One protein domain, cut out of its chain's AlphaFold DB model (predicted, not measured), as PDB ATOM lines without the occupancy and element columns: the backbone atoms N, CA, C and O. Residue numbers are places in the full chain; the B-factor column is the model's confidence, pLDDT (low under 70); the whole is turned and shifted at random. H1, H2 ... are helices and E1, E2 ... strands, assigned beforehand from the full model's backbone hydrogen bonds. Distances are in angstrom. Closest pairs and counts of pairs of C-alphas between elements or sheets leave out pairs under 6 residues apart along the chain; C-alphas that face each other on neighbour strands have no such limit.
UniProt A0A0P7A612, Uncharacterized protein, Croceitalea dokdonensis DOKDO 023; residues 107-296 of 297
ATOM      1  N   ALA A 107      38.854 -39.308  63.544       69.38
ATOM      2  CA  ALA A 107      39.249 -40.493  62.783       69.38
ATOM      3  C   ALA A 107      39.355 -40.159  61.285       69.38
ATOM      4  O   ALA A 107      38.419 -39.633  60.671       69.38
ATOM      5  N   VAL A 108      40.546 -40.367  60.725       84.50
ATOM      6  CA  VAL A 108      40.818 -40.120  59.310       84.50
ATOM      7  C   VAL A 108      40.244 -41.294  58.524       84.50
ATOM      8  O   VAL A 108      40.479 -42.441  58.888       84.50
ATOM      9  N   SER A 109      39.480 -41.002  57.471       95.38
ATOM     10  CA  SER A 109      38.912 -42.014  56.574       95.38
ATOM     11  C   SER A 109      40.024 -42.926  56.024       95.38
ATOM     12  O   SER A 109      40.991 -42.404  55.449       95.38
ATOM     13  N   PRO A 110      39.925 -44.261  56.185       96.88
ATOM     14  CA  PRO A 110      40.882 -45.199  55.602       96.88
ATOM     15  C   PRO A 110      40.970 -45.060  54.081       96.88
ATOM     16  O   PRO A 110      42.071 -45.073  53.532       96.88
ATOM     17  N   VAL A 111      39.839 -44.816  53.408       98.12
ATOM     18  CA  VAL A 111      39.819 -44.563  51.960       98.12
ATOM     19  C   VAL A 111      40.603 -43.298  51.617       98.12
ATOM     20  O   VAL A 111      41.429 -43.318  50.709       98.12
ATOM     21  N   ALA A 112      40.428 -42.201  52.362       97.88
ATOM     22  CA  ALA A 112      41.186 -40.969  52.139       97.88
ATOM     23  C   ALA A 112      42.700 -41.171  52.315       97.88
ATOM     24  O   ALA A 112      43.483 -40.675  51.502       97.88
ATOM     25  N   LEU A 113      43.112 -41.929  53.339       96.81
ATOM     26  CA  LEU A 113      44.514 -42.306  53.529       96.81
ATOM     27  C   LEU A 113      45.026 -43.129  52.349       96.81
ATOM     28  O   LEU A 113      46.094 -42.818  51.823       96.81
ATOM     29  N   LYS A 114      44.245 -44.114  51.891       98.06
ATOM     30  CA  LYS A 114      44.626 -44.977  50.772       98.06
ATOM     31  C   LYS A 114      44.746 -44.210  49.455       98.06
ATOM     32  O   LYS A 114      45.679 -44.457  48.698       98.06
ATOM     33  N   ILE A 115      43.890 -43.214  49.206       98.06
ATOM     34  CA  ILE A 115      44.029 -42.312  48.048       98.06
ATOM     35  C   ILE A 115      45.390 -41.607  48.074       98.06
ATOM     36  O   ILE A 115      46.066 -41.539  47.048       98.06
ATOM     37  N   VAL A 116      45.790 -41.062  49.228       97.19
ATOM     38  CA  VAL A 116      47.066 -40.342  49.372       97.19
ATOM     39  C   VAL A 116      48.252 -41.303  49.304       97.19
ATOM     40  O   VAL A 116      49.268 -40.966  48.711       97.19
ATOM     41  N   GLU A 117      48.130 -42.504  49.861       96.44
ATOM     42  CA  GLU A 117      49.152 -43.549  49.777       96.44
ATOM     43  C   GLU A 117      49.380 -43.999  48.327       96.44
ATOM     44  O   GLU A 117      50.508 -43.935  47.837       96.44
ATOM     45  N   ASN A 118      48.310 -44.371  47.613       96.88
ATOM     46  CA  ASN A 118      48.351 -44.719  46.188       96.88
ATOM     47  C   ASN A 118      48.906 -43.537  45.372       96.88
ATOM     48  O   ASN A 118      49.785 -43.716  44.530       96.88
ATOM     49  N   TYR A 119      48.454 -42.326  45.726       95.75
ATOM     50  CA  TYR A 119      49.105 -41.027  45.547       95.75
ATOM     51  C   TYR A 119      50.625 -41.116  45.464       95.75
ATOM     52  O   TYR A 119      51.221 -41.099  44.392       95.75
ATOM     53  N   GLU A 120      51.236 -41.163  46.641       95.00
ATOM     54  CA  GLU A 120      52.668 -41.045  46.902       95.00
ATOM     55  C   GLU A 120      53.487 -42.223  46.363       95.00
ATOM     56  O   GLU A 120      54.638 -42.013  45.976       95.00
ATOM     57  N   ASN A 121      52.888 -43.407  46.232       95.56
ATOM     58  CA  ASN A 121      53.563 -44.610  45.740       95.56
ATOM     59  C   ASN A 121      53.483 -44.794  44.215       95.56
ATOM     60  O   ASN A 121      54.262 -45.561  43.664       95.56
ATOM     61  N   SER A 122      52.583 -44.093  43.518       93.75
ATOM     62  CA  SER A 122      52.472 -44.201  42.058       93.75
ATOM     63  C   SER A 122      53.684 -43.602  41.332       93.75
ATOM     64  O   SER A 122      54.098 -42.482  41.635       93.75
ATOM     65  N   GLU A 123      54.218 -44.301  40.331       93.44
ATOM     66  CA  GLU A 123      55.246 -43.754  39.433       93.44
ATOM     67  C   GLU A 123      54.668 -42.670  38.510       93.44
ATOM     68  O   GLU A 123      55.316 -41.659  38.241       93.44
ATOM     69  N   ASN A 124      53.404 -42.824  38.100       91.69
ATOM     70  CA  ASN A 124      52.701 -41.875  37.247       91.69
ATOM     71  C   ASN A 124      51.756 -40.967  38.057       91.69
ATOM     72  O   ASN A 124      50.570 -41.255  38.248       91.69
ATOM     73  N   LYS A 125      52.274 -39.821  38.511       91.81
ATOM     74  CA  LYS A 125      51.472 -38.812  39.230       91.81
ATOM     75  C   LYS A 125      50.479 -38.068  38.332       91.81
ATOM     76  O   LYS A 125      49.496 -37.530  38.845       91.81
ATOM     77  N   GLU A 126      50.730 -38.026  37.027       91.94
ATOM     78  CA  GLU A 126      50.035 -37.188  36.048       91.94
ATOM     79  C   GLU A 126      49.591 -38.036  34.849       91.94
ATOM     80  O   GLU A 126      50.180 -37.965  33.773       91.94
ATOM     81  N   PRO A 127      48.540 -38.858  35.017       90.62
ATOM     82  CA  PRO A 127      48.136 -39.834  34.006       90.62
ATOM     83  C   PRO A 127      47.574 -39.234  32.706       90.62
ATOM     84  O   PRO A 127      47.254 -39.987  31.790       90.62
ATOM     85  N   GLY A 128      47.419 -37.909  32.606       90.56
ATOM     86  CA  GLY A 128      46.737 -37.259  31.490       90.56
ATOM     87  C   GLY A 128      45.235 -37.575  31.430       90.56
ATOM     88  O   GLY A 128      44.634 -38.067  32.387       90.56
ATOM     89  N   GLY A 129      44.611 -37.271  30.289       89.75
ATOM     90  CA  GLY A 129      43.200 -37.576  30.030       89.75
ATOM     91  C   GLY A 129      42.209 -36.519  30.535       89.75
ATOM     92  O   GLY A 129      42.420 -35.315  30.354       89.75
ATOM     93  N   HIS A 130      41.088 -36.971  31.115       90.88
ATOM     94  CA  HIS A 130      40.029 -36.111  31.660       90.88
ATOM     95  C   HIS A 130      40.058 -36.061  33.200       90.88
ATOM     96  O   HIS A 130      39.983 -37.100  33.859       90.88
ATOM     97  N   CYS A 131      40.096 -34.855  33.795       93.56
ATOM     98  CA  CYS A 131      40.418 -34.688  35.225       93.56
ATOM     99  C   CYS A 131      39.411 -35.400  36.137       93.56
ATOM    100  O   CYS A 131      39.774 -36.030  37.128       93.56
ATOM    101  N   LEU A 132      38.142 -35.400  35.723       92.62
ATOM    102  CA  LEU A 132      37.076 -36.174  36.348       92.62
ATOM    103  C   LEU A 132      37.365 -37.677  36.403       92.62
ATOM    104  O   LEU A 132      37.148 -38.287  37.446       92.62
ATOM    105  N   ALA A 133      37.853 -38.268  35.310       93.69
ATOM    106  CA  ALA A 133      38.158 -39.693  35.245       93.69
ATOM    107  C   ALA A 133      39.351 -40.031  36.146       93.69
ATOM    108  O   ALA A 133      39.271 -40.974  36.929       93.69
ATOM    109  N   ALA A 134      40.407 -39.210  36.123       95.38
ATOM    110  CA  ALA A 134      41.560 -39.382  37.003       95.38
ATOM    111  C   ALA A 134      41.174 -39.260  38.490       95.38
ATOM    112  O   ALA A 134      41.565 -40.086  39.315       95.38
ATOM    113  N   CYS A 135      40.366 -38.257  38.843       96.75
ATOM    114  CA  CYS A 135      39.852 -38.069  40.200       96.75
ATOM    115  C   CYS A 135      38.956 -39.240  40.644       96.75
ATOM    116  O   CYS A 135      39.127 -39.764  41.748       96.75
ATOM    117  N   ARG A 136      38.033 -39.683  39.778       96.88
ATOM    118  CA  ARG A 136      37.123 -40.808  40.044       96.88
ATOM    119  C   ARG A 136      37.884 -42.111  40.219       96.88
ATOM    120  O   ARG A 136      37.657 -42.790  41.210       96.88
ATOM    121  N   SER A 137      38.812 -42.416  39.317       97.06
ATOM    122  CA  SER A 137      39.643 -43.620  39.381       97.06
ATOM    123  C   SER A 137      40.405 -43.703  40.706       97.06
ATOM    124  O   SER A 137      40.301 -44.705  41.405       97.06
ATOM    125  N   ARG A 138      41.056 -42.612  41.138       97.38
ATOM    126  CA  ARG A 138      41.760 -42.577  42.433       97.38
ATOM    127  C   ARG A 138      40.853 -42.924  43.613       97.38
ATOM    128  O   ARG A 138      41.254 -43.710  44.464       97.38
ATOM    129  N   PHE A 139      39.645 -42.361  43.654       98.38
ATOM    130  CA  PHE A 139      38.672 -42.669  44.705       98.38
ATOM    131  C   PHE A 139      38.169 -44.116  44.627       98.38
ATOM    132  O   PHE A 139      38.210 -44.817  45.633       98.38
ATOM    133  N   LEU A 140      37.722 -44.570  43.452       98.31
ATOM    134  CA  LEU A 140      37.146 -45.908  43.282       98.31
ATOM    135  C   LEU A 140      38.170 -47.013  43.570       98.31
ATOM    136  O   LEU A 140      37.834 -47.981  44.249       98.31
ATOM    137  N   THR A 141      39.410 -46.853  43.106       98.25
ATOM    138  CA  THR A 141      40.500 -47.798  43.385       98.25
ATOM    139  C   THR A 141      40.806 -47.844  44.875       98.25
ATOM    140  O   THR A 141      40.779 -48.916  45.462       98.25
ATOM    141  N   ALA A 142      40.999 -46.689  45.521       98.44
ATOM    142  CA  ALA A 142      41.277 -46.652  46.954       98.44
ATOM    143  C   ALA A 142      40.128 -47.223  47.798       98.44
ATOM    144  O   ALA A 142      40.376 -47.878  48.805       98.44
ATOM    145  N   TYR A 143      38.878 -46.997  47.390       98.62
ATOM    146  CA  TYR A 143      37.724 -47.592  48.054       98.62
ATOM    147  C   TYR A 143      37.758 -49.119  47.953       98.62
ATOM    148  O   TYR A 143      37.638 -49.800  48.969       98.62
ATOM    149  N   LYS A 144      37.987 -49.655  46.746       98.44
ATOM    150  CA  LYS A 144      38.087 -51.099  46.514       98.44
ATOM    151  C   LYS A 144      39.252 -51.731  47.271       98.44
ATOM    152  O   LYS A 144      39.081 -52.808  47.830       98.44
ATOM    153  N   ASP A 145      40.398 -51.062  47.328       98.25
ATOM    154  CA  ASP A 145      41.569 -51.540  48.068       98.25
ATOM    155  C   ASP A 145      41.296 -51.653  49.577       98.25
ATOM    156  O   ASP A 145      41.847 -52.529  50.239       98.25
ATOM    157  N   VAL A 146      40.467 -50.760  50.130       98.31
ATOM    158  CA  VAL A 146      40.137 -50.727  51.563       98.31
ATOM    159  C   VAL A 146      39.006 -51.690  51.913       98.31
ATOM    160  O   VAL A 146      39.107 -52.407  52.905       98.31
ATOM    161  N   HIS A 147      37.932 -51.701  51.123       97.38
ATOM    162  CA  HIS A 147      36.695 -52.422  51.451       97.38
ATOM    163  C   HIS A 147      36.572 -53.780  50.751       97.38
ATOM    164  O   HIS A 147      35.716 -54.585  51.105       97.38
ATOM    165  N   GLY A 148      37.405 -54.059  49.744       98.12
ATOM    166  CA  GLY A 148      37.321 -55.271  48.921       98.12
ATOM    167  C   GLY A 148      36.145 -55.282  47.934       98.12
ATOM    168  O   GLY A 148      36.011 -56.214  47.140       98.12
ATOM    169  N   THR A 149      35.307 -54.243  47.940       97.06
ATOM    170  CA  THR A 149      34.095 -54.103  47.123       97.06
ATOM    171  C   THR A 149      34.125 -52.826  46.287       97.06
ATOM    172  O   THR A 149      34.923 -51.914  46.492       97.06
ATOM    173  N   SER A 150      33.253 -52.759  45.286       97.44
ATOM    174  CA  SER A 150      33.045 -51.532  44.522       97.44
ATOM    175  C   SER A 150      32.164 -50.558  45.299       97.44
ATOM    176  O   SER A 150      31.181 -50.990  45.893       97.44
ATOM    177  N   VAL A 151      32.420 -49.248  45.177       97.69
ATOM    178  CA  VAL A 151      31.535 -48.189  45.705       97.69
ATOM    179  C   VAL A 151      30.077 -48.429  45.311       97.69
ATOM    180  O   VAL A 151      29.193 -48.235  46.135       97.69
ATOM    181  N   TYR A 152      29.816 -48.887  44.079       97.88
ATOM    182  CA  TYR A 152      28.452 -49.121  43.583       97.88
ATOM    183  C   TYR A 152      27.688 -50.197  44.354       97.88
ATOM    184  O   TYR A 152      26.462 -50.139  44.384       97.88
ATOM    185  N   ASN A 153      28.389 -51.148  44.977       97.31
ATOM    186  CA  ASN A 153      27.759 -52.188  45.791       97.31
ATOM    187  C   ASN A 153      27.267 -51.631  47.134       97.31
ATOM    188  O   ASN A 153      26.331 -52.178  47.708       97.31
ATOM    189  N   ASP A 154      27.867 -50.530  47.589       97.31
ATOM    190  CA  ASP A 154      27.636 -49.939  48.907       97.31
ATOM    191  C   ASP A 154      26.877 -48.602  48.820       97.31
ATOM    192  O   ASP A 154      26.719 -47.894  49.817       97.31
ATOM    193  N   LEU A 155      26.402 -48.225  47.624       98.00
ATOM    194  CA  LEU A 155      25.562 -47.042  47.462       98.00
ATOM    195  C   LEU A 155      24.212 -47.264  48.153       98.00
ATOM    196  O   LEU A 155      23.547 -48.272  47.895       98.00
ATOM    197  N   PRO A 156      23.756 -46.317  48.987       97.31
ATOM    198  CA  PRO A 156      22.491 -46.474  49.676       97.31
ATOM    199  C   PRO A 156      21.333 -46.409  48.672       97.31
ATOM    200  O   PRO A 156      21.295 -45.576  47.762       97.31
ATOM    201  N   SER A 157      20.371 -47.316  48.832       96.31
ATOM    202  CA  SER A 157      19.239 -47.454  47.910       96.31
ATOM    203  C   SER A 157      18.329 -46.222  47.890       96.31
ATOM    204  O   SER A 157      17.677 -45.962  46.879       96.31
ATOM    205  N   ASP A 158      18.326 -45.428  48.963       95.31
ATOM    206  CA  ASP A 158      17.556 -44.188  49.096       95.31
ATOM    207  C   ASP A 158      18.102 -43.013  48.261       95.31
ATOM    208  O   ASP A 158      17.407 -42.009  48.089       95.31
ATOM    209  N   MET A 159      19.301 -43.141  47.676       95.25
ATOM    210  CA  MET A 159      19.778 -42.215  46.645       95.25
ATOM    211  C   MET A 159      18.961 -42.312  45.365       95.25
ATOM    212  O   MET A 159      18.918 -41.344  44.602       95.25
ATOM    213  N   ALA A 160      18.356 -43.472  45.094       94.88
ATOM    214  CA  ALA A 160      17.571 -43.671  43.893       94.88
ATOM    215  C   ALA A 160      16.434 -42.643  43.817       94.88
ATOM    216  O   ALA A 160      15.810 -42.256  44.806       94.88
ATOM    217  N   THR A 161      16.143 -42.201  42.602       91.88
ATOM    218  CA  THR A 161      15.012 -41.314  42.335       91.88
ATOM    219  C   THR A 161      13.989 -42.043  41.483       91.88
ATOM    220  O   THR A 161      14.246 -43.120  40.954       91.88
ATOM    221  N   LYS A 162      12.845 -41.401  41.238       91.31
ATOM    222  CA  LYS A 162      11.863 -41.888  40.260       91.31
ATOM    223  C   LYS A 162      12.468 -42.196  38.875       91.31
ATOM    224  O   LYS A 162      11.887 -42.979  38.134       91.31
ATOM    225  N   TYR A 163      13.575 -41.548  38.508       91.12
ATOM    226  CA  TYR A 163      14.159 -41.624  37.166       91.12
ATOM    227  C   TYR A 163      15.459 -42.423  37.088       91.12
ATOM    228  O   TYR A 163      15.885 -42.712  35.977       91.12
ATOM    229  N   TYR A 164      16.089 -42.734  38.223       92.69
ATOM    230  CA  TYR A 164      17.451 -43.261  38.261       92.69
ATOM    231  C   TYR A 164      17.652 -44.206  39.433       92.69
ATOM    232  O   TYR A 164      17.221 -43.909  40.551       92.69
ATOM    233  N   ARG A 165      18.400 -45.275  39.185       95.38
ATOM    234  CA  ARG A 165      18.996 -46.127  40.215       95.38
ATOM    235  C   ARG A 165      20.091 -45.372  40.980       95.38
ATOM    236  O   ARG A 165      20.561 -44.322  40.547       95.38
ATOM    237  N   ALA A 166      20.485 -45.885  42.145       97.00
ATOM    238  CA  ALA A 166      21.457 -45.220  43.016       97.00
ATOM    239  C   ALA A 166      22.827 -44.997  42.340       97.00
ATOM    240  O   ALA A 166      23.420 -43.931  42.495       97.00
ATOM    241  N   ASP A 167      23.295 -45.959  41.542       96.88
ATOM    242  CA  ASP A 167      24.516 -45.852  40.737       96.88
ATOM    243  C   ASP A 167      24.406 -44.784  39.645       96.88
ATOM    244  O   ASP A 167      25.300 -43.956  39.505       96.88
ATOM    245  N   GLU A 168      23.279 -44.718  38.937       94.56
ATOM    246  CA  GLU A 168      23.013 -43.665  37.953       94.56
ATOM    247  C   GLU A 168      22.961 -42.278  38.613       94.56
ATOM    248  O   GLU A 168      23.495 -41.306  38.076       94.56
ATOM    249  N   VAL A 169      22.361 -42.163  39.803       95.38
ATOM    250  CA  VAL A 169      22.363 -40.914  40.583       95.38
ATOM    251  C   VAL A 169      23.780 -40.518  40.975       95.38
ATOM    252  O   VAL A 169      24.150 -39.349  40.811       95.38
ATOM    253  N   PHE A 170      24.567 -41.466  41.486       97.19
ATOM    254  CA  PHE A 170      25.962 -41.234  41.837       97.19
ATOM    255  C   PHE A 170      26.747 -40.740  40.619       97.19
ATOM    256  O   PHE A 170      27.385 -39.692  40.695       97.19
ATOM    257  N   ASP A 171      26.617 -41.419  39.482       95.25
ATOM    258  CA  ASP A 171      27.315 -41.099  38.238       95.25
ATOM    259  C   ASP A 171      26.924 -39.739  37.677       95.25
ATOM    260  O   ASP A 171      27.798 -38.933  37.343       95.25
ATOM    261  N   HIS A 172      25.627 -39.432  37.636       93.38
ATOM    262  CA  HIS A 172      25.155 -38.125  37.202       93.38
ATOM    263  C   HIS A 172      25.695 -37.010  38.102       93.38
ATOM    264  O   HIS A 172      26.198 -36.000  37.600       93.38
ATOM    265  N   LEU A 173      25.633 -37.170  39.430       94.88
ATOM    266  CA  LEU A 173      26.183 -36.178  40.356       94.88
ATOM    267  C   LEU A 173      27.700 -36.035  40.205       94.88
ATOM    268  O   LEU A 173      28.190 -34.900  40.156       94.88
ATOM    269  N   TYR A 174      28.416 -37.157  40.083       95.38
ATOM    270  CA  TYR A 174      29.872 -37.183  39.986       95.38
ATOM    271  C   TYR A 174      30.320 -36.460  38.726       95.38
ATOM    272  O   TYR A 174      31.114 -35.525  38.811       95.38
ATOM    273  N   ALA A 175      29.747 -36.837  37.580       90.56
ATOM    274  CA  ALA A 175      29.997 -36.219  36.284       90.56
ATOM    275  C   ALA A 175      29.549 -34.749  36.244       90.56
ATOM    276  O   ALA A 175      30.058 -33.955  35.458       90.56
ATOM    277  N   SER A 176      28.573 -34.385  37.087       84.88
ATOM    278  CA  SER A 176      27.868 -33.102  37.025       84.88
ATOM    279  C   SER A 176      27.344 -32.785  35.620       84.88
ATOM    280  O   SER A 176      27.243 -31.620  35.224       84.88
ATOM    281  N   THR A 177      26.974 -33.835  34.876       69.50
ATOM    282  CA  THR A 177      26.425 -33.741  33.526       69.50
ATOM    283  C   THR A 177      25.001 -33.204  33.601       69.50
ATOM    284  O   THR A 177      24.028 -33.893  33.894       69.50
ATOM    285  N   PHE A 178      24.868 -31.909  33.348       69.00
ATOM    286  CA  PHE A 178      23.583 -31.254  33.154       69.00
ATOM    287  C   PHE A 178      23.036 -31.614  31.764       69.00
ATOM    288  O   PHE A 178      23.768 -31.753  30.788       69.00
ATOM    289  N   GLY A 179      21.719 -31.715  31.637       61.41
ATOM    290  CA  GLY A 179      21.082 -31.896  30.338       61.41
ATOM    291  C   GLY A 179      19.574 -31.727  30.416       61.41
ATOM    292  O   GLY A 179      19.010 -31.593  31.501       61.41
ATOM    293  N   ALA A 180      18.925 -31.716  29.252       56.88
ATOM    294  CA  ALA A 180      17.466 -31.664  29.140       56.88
ATOM    295  C   ALA A 180      16.785 -33.009  29.467       56.88
ATOM    296  O   ALA A 180      15.560 -33.099  29.448       56.88
ATOM    297  N   HIS A 181      17.568 -34.046  29.774       65.94
ATOM    298  CA  HIS A 181      17.063 -35.367  30.113       65.94
ATOM    299  C   HIS A 181      16.285 -35.329  31.444       65.94
ATOM    300  O   HIS A 181      16.609 -34.571  32.364       65.94
ATOM    301  N   LYS A 182      15.194 -36.107  31.515       65.94
ATOM    302  CA  LYS A 182      14.077 -35.902  32.460       65.94
ATOM    303  C   LYS A 182      14.428 -36.034  33.953       65.94
ATOM    304  O   LYS A 182      13.610 -35.623  34.770       65.94
ATOM    305  N   GLY A 183      15.616 -36.515  34.327       80.06
ATOM    306  CA  GLY A 183      15.982 -36.736  35.730       80.06
ATOM    307  C   GLY A 183      17.026 -35.781  36.332       80.06
ATOM    308  O   GLY A 183      17.047 -35.609  37.547       80.06
ATOM    309  N   TRP A 184      17.864 -35.067  35.562       86.75
ATOM    310  CA  TRP A 184      18.894 -34.196  36.178       86.75
ATOM    311  C   TRP A 184      18.283 -33.144  37.116       86.75
ATOM    312  O   TRP A 184      18.798 -32.817  38.190       86.75
ATOM    313  N   ARG A 185      17.132 -32.595  36.710       87.75
ATOM    314  CA  ARG A 185      16.436 -31.587  37.510       87.75
ATOM    315  C   ARG A 185      15.811 -32.151  38.789       87.75
ATOM    316  O   ARG A 185      15.567 -31.350  39.695       87.75
ATOM    317  N   THR A 186      15.614 -33.465  38.871       85.81
ATOM    318  CA  THR A 186      15.057 -34.152  40.045       85.81
ATOM    319  C   THR A 186      16.119 -34.591  41.041       85.81
ATOM    320  O   THR A 186      15.775 -34.886  42.180       85.81
ATOM    321  N   LEU A 187      17.402 -34.580  40.661       92.12
ATOM    322  CA  LEU A 187      18.489 -34.808  41.610       92.12
ATOM    323  C   LEU A 187      18.512 -33.714  42.694       92.12
ATOM    324  O   LEU A 187      18.205 -32.545  42.400       92.12
ATOM    325  N   PRO A 188      18.923 -34.034  43.935       93.00
ATOM    326  CA  PRO A 188      18.849 -33.078  45.029       93.00
ATOM    327  C   PRO A 188      19.688 -31.831  44.746       93.00
ATOM    328  O   PRO A 188      20.896 -31.886  44.501       93.00
ATOM    329  N   LYS A 189      19.050 -30.655  44.830       92.88
ATOM    330  CA  LYS A 189      19.681 -29.362  44.509       92.88
ATOM    331  C   LYS A 189      20.974 -29.114  45.286       92.88
ATOM    332  O   LYS A 189      21.864 -28.458  44.755       92.88
ATOM    333  N   LYS A 190      21.068 -29.645  46.509       95.62
ATOM    334  CA  LYS A 190      22.250 -29.562  47.372       95.62
ATOM    335  C   LYS A 190      23.490 -30.210  46.746       95.62
ATOM    336  O   LYS A 190      24.578 -29.764  47.065       95.62
ATOM    337  N   TYR A 191      23.373 -31.203  45.869       96.69
ATOM    338  CA  TYR A 191      24.538 -31.943  45.356       96.69
ATOM    339  C   TYR A 191      24.863 -31.652  43.885       96.69
ATOM    340  O   TYR A 191      25.982 -31.894  43.438       96.69
ATOM    341  N   ARG A 192      23.931 -31.056  43.135       94.38
ATOM    342  CA  ARG A 192      24.136 -30.716  41.717       94.38
ATOM    343  C   ARG A 192      25.281 -29.725  41.503       94.38
ATOM    344  O   ARG A 192      25.411 -28.739  42.229       94.38
ATOM    345  N   GLY A 193      26.084 -29.974  40.468       93.31
ATOM    346  CA  GLY A 193      27.247 -29.154  40.117       93.31
ATOM    347  C   GLY A 193      28.385 -29.216  41.137       93.31
ATOM    348  O   GLY A 193      29.318 -28.427  41.056       93.31
ATOM    349  N   ARG A 194      28.320 -30.104  42.135       96.69
ATOM    350  CA  ARG A 194      29.403 -30.301  43.112       96.69
ATOM    351  C   ARG A 194      30.294 -31.493  42.749       96.69
ATOM    352  O   ARG A 194      31.154 -31.847  43.545       96.69
ATOM    353  N   GLY A 195      30.111 -32.078  41.565       95.81
ATOM    354  CA  GLY A 195      30.953 -33.143  41.022       95.81
ATOM    355  C   GLY A 195      31.085 -34.332  41.961       95.81
ATOM    356  O   GLY A 195      30.163 -34.652  42.719       95.81
ATOM    357  N   GLY A 196      32.277 -34.926  41.971       97.12
ATOM    358  CA  GLY A 196      32.611 -36.020  42.878       97.12
ATOM    359  C   GLY A 196      32.359 -35.692  44.350       97.12
ATOM    360  O   GLY A 196      31.834 -36.537  45.065       97.12
ATOM    361  N   ALA A 197      32.614 -34.451  44.789       98.25
ATOM    362  CA  ALA A 197      32.321 -34.026  46.160       98.25
ATOM    363  C   ALA A 197      30.817 -34.112  46.482       98.25
ATOM    364  O   ALA A 197      30.421 -34.568  47.554       98.25
ATOM    365  N   GLY A 198      29.970 -33.695  45.539       98.06
ATOM    366  CA  GLY A 198      28.517 -33.810  45.638       98.06
ATOM    367  C   GLY A 198      28.035 -35.253  45.688       98.06
ATOM    368  O   GLY A 198      27.199 -35.571  46.527       98.06
ATOM    369  N   ALA A 199      28.575 -36.105  44.816       98.00
ATOM    370  CA  ALA A 199      28.205 -37.514  44.728       98.00
ATOM    371  C   ALA A 199      28.525 -38.272  46.022       98.00
ATOM    372  O   ALA A 199      27.623 -38.858  46.620       98.00
ATOM    373  N   VAL A 200      29.765 -38.179  46.520       98.31
ATOM    374  CA  VAL A 200      30.156 -38.889  47.753       98.31
ATOM    375  C   VAL A 200      29.419 -38.370  48.981       98.31
ATOM    376  O   VAL A 200      29.043 -39.152  49.848       98.31
ATOM    377  N   ALA A 201      29.134 -37.068  49.048       98.38
ATOM    378  CA  ALA A 201      28.357 -36.520  50.152       98.38
ATOM    379  C   ALA A 201      26.860 -36.843  50.069       98.38
ATOM    380  O   ALA A 201      26.178 -36.822  51.093       98.38
ATOM    381  N   HIS A 202      26.323 -37.100  48.872       98.19
ATOM    382  CA  HIS A 202      24.962 -37.611  48.738       98.19
ATOM    383  C   HIS A 202      24.876 -39.069  49.190       98.19
ATOM    384  O   HIS A 202      23.929 -39.406  49.889       98.19
ATOM    385  N   ALA A 203      25.896 -39.870  48.868       98.00
ATOM    386  CA  ALA A 203      26.020 -41.268  49.274       98.00
ATOM    387  C   ALA A 203      26.328 -41.477  50.766       98.00
ATOM    388  O   ALA A 203      26.532 -42.605  51.193       98.00
ATOM    389  N   GLY A 204      26.424 -40.407  51.564       97.62
ATOM    390  CA  GLY A 204      26.800 -40.499  52.980       97.62
ATOM    391  C   GLY A 204      28.282 -40.813  53.225       97.62
ATOM    392  O   GLY A 204      28.700 -40.872  54.379       97.62
ATOM    393  N   MET A 205      29.081 -40.924  52.159       97.94
ATOM    394  CA  MET A 205      30.505 -41.288  52.171       97.94
ATOM    395  C   MET A 205      31.449 -40.088  52.349       97.94
ATOM    396  O   MET A 205      32.675 -40.205  52.271       97.94
ATOM    397  N   GLY A 206      30.895 -38.897  52.576       97.50
ATOM    398  CA  GLY A 206      31.688 -37.726  52.898       97.50
ATOM    399  C   GLY A 206      30.873 -36.537  53.378       97.50
ATOM    400  O   GLY A 206      29.655 -36.458  53.235       97.50
ATOM    401  N   THR A 207      31.574 -35.563  53.949       98.00
ATOM    402  CA  THR A 207      30.997 -34.291  54.393       98.00
ATOM    403  C   THR A 207      31.472 -33.165  53.492       98.00
ATOM    404  O   THR A 207      32.678 -32.959  53.336       98.00
ATOM    405  N   LEU A 208      30.524 -32.413  52.923       98.44
ATOM    406  CA  LEU A 208      30.841 -31.266  52.080       98.44
ATOM    407  C   LEU A 208      31.577 -30.170  52.852       98.44
ATOM    408  O   LEU A 208      31.213 -29.820  53.973       98.44
ATOM    409  N   VAL A 209      32.554 -29.575  52.182       98.50
ATOM    410  CA  VAL A 209      33.311 -28.411  52.624       98.50
ATOM    411  C   VAL A 209      33.180 -27.351  51.536       98.50
ATOM    412  O   VAL A 209      33.506 -27.593  50.374       98.50
ATOM    413  N   ASP A 210      32.648 -26.190  51.897       98.31
ATOM    414  CA  ASP A 210      32.505 -25.057  50.986       98.31
ATOM    415  C   ASP A 210      33.783 -24.209  50.938       98.31
ATOM    416  O   ASP A 210      34.763 -24.476  51.634       98.31
ATOM    417  N   TRP A 211      33.764 -23.150  50.132       98.12
ATOM    418  CA  TRP A 211      34.855 -22.180  50.028       98.12
ATOM    419  C   TRP A 211      35.400 -21.704  51.386       98.12
ATOM    420  O   TRP A 211      36.612 -21.727  51.602       98.12
ATOM    421  N   PHE A 212      34.532 -21.303  52.320       98.19
ATOM    422  CA  PHE A 212      34.968 -20.810  53.629       98.19
ATOM    423  C   PHE A 212      35.628 -21.918  54.449       98.19
ATOM    424  O   PHE A 212      36.671 -21.697  55.067       98.19
ATOM    425  N   GLY A 213      35.066 -23.127  54.437       98.19
ATOM    426  CA  GLY A 213      35.674 -24.294  55.068       98.19
ATOM    427  C   GLY A 213      37.039 -24.643  54.473       98.19
ATOM    428  O   GLY A 213      37.997 -24.873  55.211       98.19
ATOM    429  N   ILE A 214      37.157 -24.614  53.146       98.44
ATOM    430  CA  ILE A 214      38.399 -24.918  52.430       98.44
ATOM    431  C   ILE A 214      39.503 -23.954  52.863       98.44
ATOM    432  O   ILE A 214      40.560 -24.401  53.305       98.44
ATOM    433  N   TRP A 215      39.259 -22.646  52.824       97.94
ATOM    434  CA  TRP A 215      40.296 -21.653  53.132       97.94
ATOM    435  C   TRP A 215      40.463 -21.346  54.621       97.94
ATOM    436  O   TRP A 215      41.402 -20.645  54.988       97.94
ATOM    437  N   SER A 216      39.622 -21.919  55.486       97.31
ATOM    438  CA  SER A 216      39.849 -21.956  56.937       97.31
ATOM    439  C   SER A 216      40.595 -23.210  57.408       97.31
ATOM    440  O   SER A 216      40.866 -23.344  58.597       97.31
ATOM    441  N   GLY A 217      40.975 -24.114  56.498       96.88
ATOM    442  CA  GLY A 217      41.786 -25.284  56.841       96.88
ATOM    443  C   GLY A 217      40.998 -26.560  57.143       96.88
ATOM    444  O   GLY A 217      41.555 -27.463  57.758       96.88
ATOM    445  N   LYS A 218      39.716 -26.645  56.761       97.31
ATOM    446  CA  LYS A 218      38.853 -27.792  57.099       97.31
ATOM    447  C   LYS A 218      38.973 -28.987  56.150       97.31
ATOM    448  O   LYS A 218      38.379 -30.023  56.448       97.31
ATOM    449  N   LEU A 219      39.667 -28.880  55.014       97.44
ATOM    450  CA  LEU A 219      39.913 -30.040  54.150       97.44
ATOM    451  C   LEU A 219      40.905 -30.998  54.805       97.44
ATOM    452  O   LEU A 219      41.855 -30.584  55.466       97.44
ATOM    453  N   ARG A 220      40.696 -32.287  54.555       96.94
ATOM    454  CA  ARG A 220      41.581 -33.378  54.957       96.94
ATOM    455  C   ARG A 220      42.206 -34.007  53.708       96.94
ATOM    456  O   ARG A 220      41.489 -34.143  52.716       96.94
ATOM    457  N   PRO A 221      43.502 -34.372  53.719       97.75
ATOM    458  CA  PRO A 221      44.130 -35.079  52.600       97.75
ATOM    459  C   PRO A 221      43.289 -36.276  52.137       97.75
ATOM    460  O   PRO A 221      42.706 -36.968  52.966       97.75
ATOM    461  N   GLY A 222      43.191 -36.475  50.825       97.88
ATOM    462  CA  GLY A 222      42.297 -37.456  50.203       97.88
ATOM    463  C   GLY A 222      40.884 -36.930  49.921       97.88
ATOM    464  O   GLY A 222      40.097 -37.628  49.286       97.88
ATOM    465  N   ALA A 223      40.544 -35.704  50.340       98.44
ATOM    466  CA  ALA A 223      39.254 -35.100  50.015       98.44
ATOM    467  C   ALA A 223      39.057 -34.947  48.497       98.44
ATOM    468  O   ALA A 223      39.959 -34.519  47.771       98.44
ATOM    469  N   ILE A 224      37.843 -35.252  48.037       98.38
ATOM    470  CA  ILE A 224      37.444 -35.123  46.631       98.38
ATOM    471  C   ILE A 224      37.016 -33.685  46.373       98.38
ATOM    472  O   ILE A 224      36.218 -33.138  47.134       98.38
ATOM    473  N   MET A 225      37.512 -33.083  45.296       98.38
ATOM    474  CA  MET A 225      37.293 -31.673  44.980       98.38
ATOM    475  C   MET A 225      36.542 -31.493  43.662       98.38
ATOM    476  O   MET A 225      36.742 -32.237  42.704       98.38
ATOM    477  N   GLN A 226      35.710 -30.456  43.613       97.38
ATOM    478  CA  GLN A 226      35.098 -29.914  42.406       97.38
ATOM    479  C   GLN A 226      35.154 -28.388  42.451       97.38
ATOM    480  O   GLN A 226      34.630 -27.759  43.375       97.38
ATOM    481  N   VAL A 227      35.718 -27.783  41.413       97.25
ATOM    482  CA  VAL A 227      35.805 -26.324  41.284       97.25
ATOM    483  C   VAL A 227      35.252 -25.845  39.945       97.25
ATOM    484  O   VAL A 227      35.149 -26.615  38.988       97.25
ATOM    485  N   TRP A 228      34.878 -24.565  39.883       95.62
ATOM    486  CA  TRP A 228      34.362 -23.926  38.670       95.62
ATOM    487  C   TRP A 228      35.033 -22.591  38.440       95.62
ATOM    488  O   TRP A 228      35.068 -21.740  39.332       95.62
ATOM    489  N   LYS A 229      35.527 -22.388  37.215       93.06
ATOM    490  CA  LYS A 229      36.226 -21.153  36.853       93.06
ATOM    491  C   LYS A 229      35.292 -19.952  36.951       93.06
ATOM    492  O   LYS A 229      35.714 -18.897  37.397       93.06
ATOM    493  N   ARG A 230      34.022 -20.142  36.577       93.25
ATOM    494  CA  ARG A 230      32.979 -19.113  36.588       93.25
ATOM    495  C   ARG A 230      31.754 -19.572  37.375       93.25
ATOM    496  O   ARG A 230      31.196 -20.645  37.132       93.25
ATOM    497  N   LYS A 231      31.250 -18.714  38.256       94.06
ATOM    498  CA  LYS A 231      30.018 -18.921  39.026       94.06
ATOM    499  C   LYS A 231      28.783 -18.963  38.131       94.06
ATOM    500  O   LYS A 231      27.828 -19.679  38.436       94.06
ATOM    501  N   SER A 232      28.786 -18.230  37.016       92.00
ATOM    502  CA  SER A 232      27.716 -18.300  36.010       92.00
ATOM    503  C   SER A 232      27.537 -19.715  35.472       92.00
ATOM    504  O   SER A 232      26.408 -20.153  35.259       92.00
ATOM    505  N   ASP A 233      28.646 -20.423  35.293       90.56
ATOM    506  CA  ASP A 233      28.683 -21.734  34.671       90.56
ATOM    507  C   ASP A 233      28.228 -22.816  35.655       90.56
ATOM    508  O   ASP A 233      27.279 -23.550  35.368       90.56
ATOM    509  N   TYR A 234      28.735 -22.763  36.888       93.06
ATOM    510  CA  TYR A 234      28.190 -23.522  38.019       93.06
ATOM    511  C   TYR A 234      26.662 -23.362  38.154       93.06
ATOM    512  O   TYR A 234      25.914 -24.338  38.261       93.06
ATOM    513  N   ASN A 235      26.163 -22.123  38.086       92.00
ATOM    514  CA  ASN A 235      24.732 -21.842  38.197       92.00
ATOM    515  C   ASN A 235      23.908 -22.431  37.039       92.00
ATOM    516  O   ASN A 235      22.751 -22.807  37.255       92.00
ATOM    517  N   LYS A 236      24.457 -22.508  35.819       88.75
ATOM    518  CA  LYS A 236      23.790 -23.163  34.681       88.75
ATOM    519  C   LYS A 236      23.677 -24.672  34.916       88.75
ATOM    520  O   LYS A 236      22.576 -25.203  34.742       88.75
ATOM    521  N   VAL A 237      24.740 -25.319  35.409       89.38
ATOM    522  CA  VAL A 237      24.737 -26.756  35.753       89.38
ATOM    523  C   VAL A 237      23.684 -27.078  36.802       89.38
ATOM    524  O   VAL A 237      22.823 -27.928  36.567       89.38
ATOM    525  N   ILE A 238      23.666 -26.351  37.924       91.25
ATOM    526  CA  ILE A 238      22.681 -26.584  38.996       91.25
ATOM    527  C   ILE A 238      21.243 -26.459  38.482       91.25
ATOM    528  O   ILE A 238      20.352 -27.175  38.938       91.25
ATOM    529  N   ARG A 239      20.995 -25.529  37.553       89.12
ATOM    530  CA  ARG A 239      19.664 -25.289  36.971       89.12
ATOM    531  C   ARG A 239      19.319 -26.269  35.843       89.12
ATOM    532  O   ARG A 239      18.180 -26.272  35.374       89.12
ATOM    533  N   GLY A 240      20.272 -27.078  35.383       86.44
ATOM    534  CA  GLY A 240      20.081 -27.937  34.219       86.44
ATOM    535  C   GLY A 240      19.828 -27.136  32.943       86.44
ATOM    536  O   GLY A 240      18.908 -27.470  32.195       86.44
ATOM    537  N   LYS A 241      20.525 -26.009  32.741       82.12
ATOM    538  CA  LYS A 241      20.385 -25.181  31.531       82.12
ATOM    539  C   LYS A 241      21.467 -25.546  30.514       82.12
ATOM    540  O   LYS A 241      22.642 -25.498  30.855       82.12
ATOM    541  N   ARG A 242      21.062 -25.859  29.277       68.62
ATOM    542  CA  ARG A 242      21.962 -25.971  28.116       68.62
ATOM    543  C   ARG A 242      22.354 -24.577  27.607       68.62
ATOM    544  O   ARG A 242      21.581 -23.631  27.760       68.62
ATOM    545  N   GLY A 243      23.547 -24.446  27.033       64.12
ATOM    546  CA  GLY A 243      24.010 -23.212  26.400       64.12
ATOM    547  C   GLY A 243      25.230 -23.457  25.518       64.12
ATOM    548  O   GLY A 243      26.047 -24.311  25.841       64.12
ATOM    549  N   ASN A 244      25.339 -22.698  24.428       62.06
ATOM    550  CA  ASN A 244      26.329 -22.928  23.368       62.06
ATOM    551  C   ASN A 244      27.689 -22.252  23.660       62.06
ATOM    552  O   ASN A 244      28.696 -22.631  23.082       62.06
ATOM    553  N   ASN A 245      27.727 -21.294  24.600       63.91
ATOM    554  CA  ASN A 245      28.935 -20.598  25.075       63.91
ATOM    555  C   ASN A 245      29.198 -20.959  26.538       63.91
ATOM    556  O   ASN A 245      28.951 -20.172  27.463       63.91
ATOM    557  N   PHE A 246      29.575 -22.207  26.757       63.50
ATOM    558  CA  PHE A 246      29.623 -22.801  28.076       63.50
ATOM    559  C   PHE A 246      30.788 -23.772  28.130       63.50
ATOM    560  O   PHE A 246      30.920 -24.592  27.230       63.50
ATOM    561  N   ASP A 247      31.620 -23.664  29.163       63.38
ATOM    562  CA  ASP A 247      32.512 -24.752  29.538       63.38
ATOM    563  C   ASP A 247      31.754 -25.599  30.568       63.38
ATOM    564  O   ASP A 247      31.639 -25.198  31.733       63.38
ATOM    565  N   PRO A 248      31.110 -26.698  30.138       60.78
ATOM    566  CA  PRO A 248      30.316 -27.522  31.031       60.78
ATOM    567  C   PRO A 248      31.124 -28.248  32.087       60.78
ATOM    568  O   PRO A 248      30.538 -28.786  33.032       60.78
ATOM    569  N   PHE A 249      32.438 -28.272  31.931       71.62
ATOM    570  CA  PHE A 249      33.299 -29.104  32.726       71.62
ATOM    571  C   PHE A 249      33.986 -28.218  33.760       71.62
ATOM    572  O   PHE A 249      34.869 -27.413  33.478       71.62
ATOM    573  N   GLY A 250      33.541 -28.340  35.010       88.88
ATOM    574  CA  GLY A 250      34.367 -27.888  36.120       88.88
ATOM    575  C   GLY A 250      35.633 -28.752  36.223       88.88
ATOM    576  O   GLY A 250      35.794 -29.741  35.514       88.88
ATOM    577  N   HIS A 251      36.519 -28.420  37.154       94.69
ATOM    578  CA  HIS A 251      37.748 -29.180  37.371       94.69
ATOM    579  C   HIS A 251      37.634 -30.048  38.630       94.69
ATOM    580  O   HIS A 251      37.198 -29.564  39.679       94.69
ATOM    581  N   SER A 252      37.997 -31.326  38.518       95.56
ATOM    582  CA  SER A 252      37.944 -32.301  39.613       95.56
ATOM    583  C   SER A 252      39.340 -32.825  39.924       95.56
ATOM    584  O   SER A 252      40.094 -33.146  39.012       95.56
ATOM    585  N   PHE A 253      39.674 -32.936  41.204       97.69
ATOM    586  CA  PHE A 253      40.978 -33.415  41.667       97.69
ATOM    587  C   PHE A 253      40.886 -33.919  43.109       97.69
ATOM    588  O   PHE A 253      39.882 -33.716  43.796       97.69
ATOM    589  N   ILE A 254      41.957 -34.551  43.586       98.31
ATOM    590  CA  ILE A 254      42.108 -34.924  44.993       98.31
ATOM    591  C   ILE A 254      42.929 -33.856  45.717       98.31
ATOM    592  O   ILE A 254      43.970 -33.418  45.228       98.31
ATOM    593  N   PHE A 255      42.492 -33.450  46.904       98.31
ATOM    594  CA  PHE A 255      43.270 -32.585  47.786       98.31
ATOM    595  C   PHE A 255      44.356 -33.380  48.526       98.31
ATOM    596  O   PHE A 255      44.055 -34.359  49.204       98.31
ATOM    597  N   LEU A 256      45.615 -32.939  48.444       97.06
ATOM    598  CA  LEU A 256      46.751 -33.576  49.129       97.06
ATOM    599  C   LEU A 256      47.173 -32.837  50.400       97.06
ATOM    600  O   LEU A 256      47.675 -33.447  51.340       97.06
ATOM    601  N   GLY A 257      46.992 -31.518  50.449       96.81
ATOM    602  CA  GLY A 257      47.384 -30.731  51.612       96.81
ATOM    603  C   GLY A 257      47.425 -29.233  51.349       96.81
ATOM    604  O   GLY A 257      47.408 -28.777  50.207       96.81
ATOM    605  N   TYR A 258      47.497 -28.453  52.422       97.81
ATOM    606  CA  TYR A 258      47.620 -27.001  52.339       97.81
ATOM    607  C   TYR A 258      49.070 -26.578  52.111       97.81
ATOM    608  O   TYR A 258      49.971 -27.019  52.823       97.81
ATOM    609  N   GLU A 259      49.274 -25.656  51.177       96.81
ATOM    610  CA  GLU A 259      50.495 -24.861  51.100       96.81
ATOM    611  C   GLU A 259      50.339 -23.648  52.022       96.81
ATOM    612  O   GLU A 259      49.333 -22.930  51.954       96.81
ATOM    613  N   ARG A 260      51.328 -23.420  52.893       96.62
ATOM    614  CA  ARG A 260      51.321 -22.318  53.860       96.62
ATOM    615  C   ARG A 260      52.572 -21.463  53.731       96.62
ATOM    616  O   ARG A 260      53.652 -21.990  53.471       96.62
ATOM    617  N   ASP A 261      52.415 -20.160  53.928       95.69
ATOM    618  CA  ASP A 261      53.550 -19.245  54.047       95.69
ATOM    619  C   ASP A 261      54.257 -19.379  55.409       95.69
ATOM    620  O   ASP A 261      53.905 -20.213  56.250       95.69
ATOM    621  N   THR A 262      55.284 -18.557  55.633       95.62
ATOM    622  CA  THR A 262      56.061 -18.533  56.881       95.62
ATOM    623  C   THR A 262      55.246 -18.086  58.095       95.62
ATOM    624  O   THR A 262      55.585 -18.468  59.212       95.62
ATOM    625  N   ALA A 263      54.158 -17.338  57.890       95.38
ATOM    626  CA  ALA A 263      53.217 -16.943  58.936       95.38
ATOM    627  C   ALA A 263      52.151 -18.025  59.210       95.38
ATOM    628  O   ALA A 263      51.274 -17.843  60.053       95.38
ATOM    629  N   GLY A 264      52.203 -19.159  58.502       92.75
ATOM    630  CA  GLY A 264      51.248 -20.255  58.636       92.75
ATOM    631  C   GLY A 264      49.916 -20.013  57.922       92.75
ATOM    632  O   GLY A 264      49.003 -20.834  58.059       92.75
ATOM    633  N   LYS A 265      49.777 -18.943  57.134       96.31
ATOM    634  CA  LYS A 265      48.563 -18.653  56.361       96.31
ATOM    635  C   LYS A 265      48.472 -19.589  55.163       96.31
ATOM    636  O   LYS A 265      49.465 -19.850  54.493       96.31
ATOM    637  N   ILE A 266      47.267 -20.081  54.870       97.31
ATOM    638  CA  ILE A 266      47.015 -20.888  53.671       97.31
ATOM    639  C   ILE A 266      47.178 -19.999  52.436       97.31
ATOM    640  O   ILE A 266      46.451 -19.019  52.268       97.31
ATOM    641  N   ILE A 267      48.117 -20.364  51.567       96.44
ATOM    642  CA  ILE A 267      48.393 -19.670  50.302       96.44
ATOM    643  C   ILE A 267      48.029 -20.511  49.077       96.44
ATOM    644  O   ILE A 267      47.935 -19.970  47.974       96.44
ATOM    645  N   GLY A 268      47.778 -21.809  49.260       97.62
ATOM    646  CA  GLY A 268      47.246 -22.659  48.206       97.62
ATOM    647  C   GLY A 268      46.954 -24.093  48.638       97.62
ATOM    648  O   GLY A 268      47.116 -24.449  49.805       97.62
ATOM    649  N   LEU A 269      46.517 -24.907  47.680       98.19
ATOM    650  CA  LEU A 269      46.252 -26.337  47.837       98.19
ATOM    651  C   LEU A 269      47.206 -27.139  46.949       98.19
ATOM    652  O   LEU A 269      47.298 -26.875  45.752       98.19
ATOM    653  N   ASN A 270      47.869 -28.135  47.524       96.88
ATOM    654  CA  ASN A 270      48.540 -29.195  46.783       96.88
ATOM    655  C   ASN A 270      47.487 -30.228  46.353       96.88
ATOM    656  O   ASN A 270      46.626 -30.598  47.158       96.88
ATOM    657  N   ILE A 271      47.544 -30.672  45.097       97.25
ATOM    658  CA  ILE A 271      46.507 -31.511  44.485       97.25
ATOM    659  C   ILE A 271      47.110 -32.725  43.779       97.25
ATOM    660  O   ILE A 271      48.231 -32.660  43.281       97.25
ATOM    661  N   ALA A 272      46.338 -33.804  43.704       96.06
ATOM    662  CA  ALA A 272      46.558 -34.904  42.780       96.06
ATOM    663  C   ALA A 272      45.543 -34.782  41.639       96.06
ATOM    664  O   ALA A 272      44.354 -35.082  41.793       96.06
ATOM    665  N   ASP A 273      46.039 -34.304  40.503       93.25
ATOM    666  CA  ASP A 273      45.300 -34.075  39.265       93.25
ATOM    667  C   ASP A 273      45.877 -34.967  38.147       93.25
ATOM    668  O   ASP A 273      46.707 -35.843  38.389       93.25
ATOM    669  N   GLN A 274      45.391 -34.828  36.926       91.75
ATOM    670  CA  GLN A 274      45.892 -35.511  35.741       91.75
ATOM    671  C   GLN A 274      47.138 -34.876  35.110       91.75
ATOM    672  O   GLN A 274      47.599 -35.365  34.087       91.75
ATOM    673  N   GLY A 275      47.643 -33.776  35.676       83.31
ATOM    674  CA  GLY A 275      48.775 -33.008  35.138       83.31
ATOM    675  C   GLY A 275      48.414 -31.627  34.587       83.31
ATOM    676  O   GLY A 275      49.302 -30.856  34.246       83.31
ATOM    677  N   TYR A 276      47.131 -31.244  34.550       74.88
ATOM    678  CA  TYR A 276      46.729 -29.927  34.036       74.88
ATOM    679  C   TYR A 276      47.177 -28.782  34.960       74.88
ATOM    680  O   TYR A 276      47.667 -27.751  34.492       74.88
ATOM    681  N   GLN A 277      47.027 -28.949  36.279       79.94
ATOM    682  CA  GLN A 277      47.396 -27.923  37.268       79.94
ATOM    683  C   GLN A 277      48.238 -28.442  38.439       79.94
ATOM    684  O   GLN A 277      48.367 -27.775  39.465       79.94
ATOM    685  N   SER A 278      48.876 -29.596  38.270       79.81
ATOM    686  CA  SER A 278      49.732 -30.211  39.291       79.81
ATOM    687  C   SER A 278      51.049 -29.451  39.547       79.81
ATOM    688  O   SER A 278      51.645 -29.592  40.614       79.81
ATOM    689  N   TYR A 279      51.501 -28.603  38.612       85.19
ATOM    690  CA  TYR A 279      52.812 -27.931  38.666       85.19
ATOM    691  C   TYR A 279      52.935 -26.827  39.733       85.19
ATOM    692  O   TYR A 279      54.040 -26.361  40.026       85.19
ATOM    693  N   ARG A 280      51.819 -26.365  40.312       93.25
ATOM    694  CA  ARG A 280      51.815 -25.361  41.389       93.25
ATOM    695  C   ARG A 280      50.628 -25.549  42.332       93.25
ATOM    696  O   ARG A 280      49.585 -26.030  41.900       93.25
ATOM    697  N   PRO A 281      50.709 -25.051  43.578       95.50
ATOM    698  CA  PRO A 281      49.540 -24.988  44.441       95.50
ATOM    699  C   PRO A 281      48.419 -24.142  43.825       95.50
ATOM    700  O   PRO A 281      48.664 -23.039  43.308       95.50
ATOM    701  N   LEU A 282      47.184 -24.634  43.924       96.94
ATOM    702  CA  LEU A 282      45.999 -23.878  43.530       96.94
ATOM    703  C   LEU A 282      45.703 -22.789  44.549       96.94
ATOM    704  O   LEU A 282      45.697 -23.034  45.751       96.94
ATOM    705  N   ARG A 283      45.435 -21.584  44.068       97.12
ATOM    706  CA  ARG A 283      45.168 -20.396  44.875       97.12
ATOM    707  C   ARG A 283      43.668 -20.122  44.923       97.12
ATOM    708  O   ARG A 283      42.971 -20.460  43.970       97.12
ATOM    709  N   PRO A 284      43.184 -19.396  45.946       96.00
ATOM    710  CA  PRO A 284      41.779 -19.005  46.037       96.00
ATOM    711  C   PRO A 284      41.244 -18.405  44.727       96.00
ATOM    712  O   PRO A 284      40.233 -18.846  44.195       96.00
ATOM    713  N   ARG A 285      41.974 -17.447  44.152       95.81
ATOM    714  CA  ARG A 285      41.561 -16.719  42.943       95.81
ATOM    715  C   ARG A 285      41.517 -17.542  41.648       95.81
ATOM    716  O   ARG A 285      41.095 -17.001  40.636       95.81
ATOM    717  N   ASP A 286      42.009 -18.783  41.642       95.69
ATOM    718  CA  ASP A 286      42.071 -19.590  40.415       95.69
ATOM    719  C   ASP A 286      40.671 -20.023  39.939       95.69
ATOM    720  O   ASP A 286      40.476 -20.275  38.749       95.69
ATOM    721  N   TYR A 287      39.692 -20.070  40.850       96.75
ATOM    722  CA  TYR A 287      38.317 -20.481  40.574       96.75
ATOM    723  C   TYR A 287      37.320 -19.651  41.395       96.75
ATOM    724  O   TYR A 287      37.618 -19.228  42.511       96.75
ATOM    725  N   GLU A 288      36.107 -19.450  40.879       97.12
ATOM    726  CA  GLU A 288      35.053 -18.683  41.561       97.12
ATOM    727  C   GLU A 288      34.173 -19.536  42.488       97.12
ATOM    728  O   GLU A 288      33.507 -19.004  43.379       97.12
ATOM    729  N   VAL A 289      34.124 -20.856  42.279       97.81
ATOM    730  CA  VAL A 289      33.302 -21.782  43.078       97.81
ATOM    731  C   VAL A 289      34.120 -22.996  43.474       97.81
ATOM    732  O   VAL A 289      34.795 -23.583  42.632       97.81
ATOM    733  N   TRP A 290      34.011 -23.383  44.746       98.38
ATOM    734  CA  TRP A 290      34.786 -24.464  45.337       98.38
ATOM    735  C   TRP A 290      33.918 -25.350  46.211       98.38
ATOM    736  O   TRP A 290      33.218 -24.863  47.102       98.38
ATOM    737  N   TRP A 291      34.019 -26.647  45.963       98.62
ATOM    738  CA  TRP A 291      33.417 -27.693  46.767       98.62
ATOM    739  C   TRP A 291      34.447 -28.784  47.005       98.62
ATOM    740  O   TRP A 291      35.107 -29.239  46.075       98.62
ATOM    741  N   GLY A 292      34.573 -29.202  48.255       98.44
ATOM    742  CA  GLY A 292      35.289 -30.405  48.642       98.44
ATOM    743  C   GLY A 292      34.369 -31.358  49.385       98.44
ATOM    744  O   GLY A 292      33.319 -30.949  49.884       98.44
ATOM    745  N   ALA A 293      34.763 -32.618  49.488       98.62
ATOM    746  CA  ALA A 293      34.162 -33.576  50.398       98.62
ATOM    747  C   ALA A 293      35.259 -34.312  51.160       98.62
ATOM    748  O   ALA A 293      36.072 -35.022  50.569       98.62
ATOM    749  N   ASN A 294      35.263 -34.143  52.480       98.50
ATOM    750  CA  ASN A 294      36.083 -34.964  53.358       98.50
ATOM    751  C   ASN A 294      35.416 -36.329  53.498       98.50
ATOM    752  O   ASN A 294      34.284 -36.386  53.985       98.50
ATOM    753  N   LEU A 295      36.107 -37.394  53.103       98.00
ATOM    754  CA  LEU A 295      35.587 -38.752  53.226       98.00
ATOM    755  C   LEU A 295      35.461 -39.162  54.701       98.00
ATOM    756  O   LEU A 295      36.233 -38.713  55.558       98.00
ATOM    757  N   ASN A 296      34.472 -40.001  54.990       95.19
ATOM    758  CA  ASN A 296      34.225 -40.616  56.299       95.19
ATOM    759  C   ASN A 296      34.110 -42.153  56.213       95.19
ATOM    760  O   ASN A 296      33.687 -42.766  57.190       95.19
TER     761      ASN A 296
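This is residues 107 to 296 of the 297 residues of an uncharacterized protein of Croceitalea dokdonensis DOKDO 023 (UniProt A0A0P7A612). A strongly twisted sheet of five strands runs through the model, with H1 and H2 packed on one face, H4 packed close over E5, and H3 beyond H4. The short H5 lies on the opposite face from H1 and H2; the E3 and E4 hairpin and the loop round Lys 162 make the two ends of the longest axis. The 190 printed residues hold six named helices and five named strands, in the order H1 H2 H3 H4 E1 H5 E2 H6 E3 E4 E5. The sheet's order is E1 E5 E2 E3 E4, antiparallel throughout; the class is mixed, helices and strands. The whole is compact, with a radius of gyration of the C-alphas of 16.0 A and spans of 51 by 41 by 29 A.

H1, residues 110 to 121, begins at C-alpha 110 (40.882, -45.199, 55.602) and is 16.1 A long. H2, residues 131 to 147, is 24.3 A long. H3 is residues 166 to 175, H4 195 to 202, E1 206 to 210, H5 211 to 215, E2 224 to 228 and H6 231 to 239. E3, residues 251 to 260, is 22.4 A long and bends by 80 degrees at residue 254. E4, residues 266 to 272, is 17.8 A long. E5, residues 289 to 295, is 19.9 A long and ends at C-alpha 295 (35.587, -38.752, 53.226).

E1 and E4 are the edge strands. N 209 of E1 and O 292 of E5 are 2.8 A apart, within hydrogen-bond range, as are N 226 of E2 and O 291 of E5, 2.8 A. E3 pairs with E2 over residues 251 to 254, N 225 to O 253 at 2.9 A, and with E4 over 254 to 260, N 259 to O 268 at 2.8 A. E1, H5 and E2 form a split strand-helix-strand unit, two strands running the same way with E5 between them, and its crossover is right-handed. H1, at a height over the sheet of 9.7 A, touches H2 at Ile 115 and Ala 142, C-alphas 5.3 A apart, at a steep tilt of 63 degrees. H4 is on the sheet at a height of 7.0 A, and H3 touches it in a helical hairpin, the closest C-alphas being those of Tyr 174 and Gly 196, 4.1 A. H6 is on the sheet, closest at Lys 231 and Val 289, C-alphas 5.9 A apart. In all six helices every O i to N i+4 pair is within hydrogen-bond range.

The C-alphas of Lys 162 and Thr 262, the two farthest apart, are 52.7 A apart. The printed part has no cut. The links H2 to H3, H3 to H4, H6 to E3 and E4 to E5 are long. Mean pLDDT of the printed part is 92.6; it is under 70 at residue 107, residues 177 to 182 and residues 242 to 248.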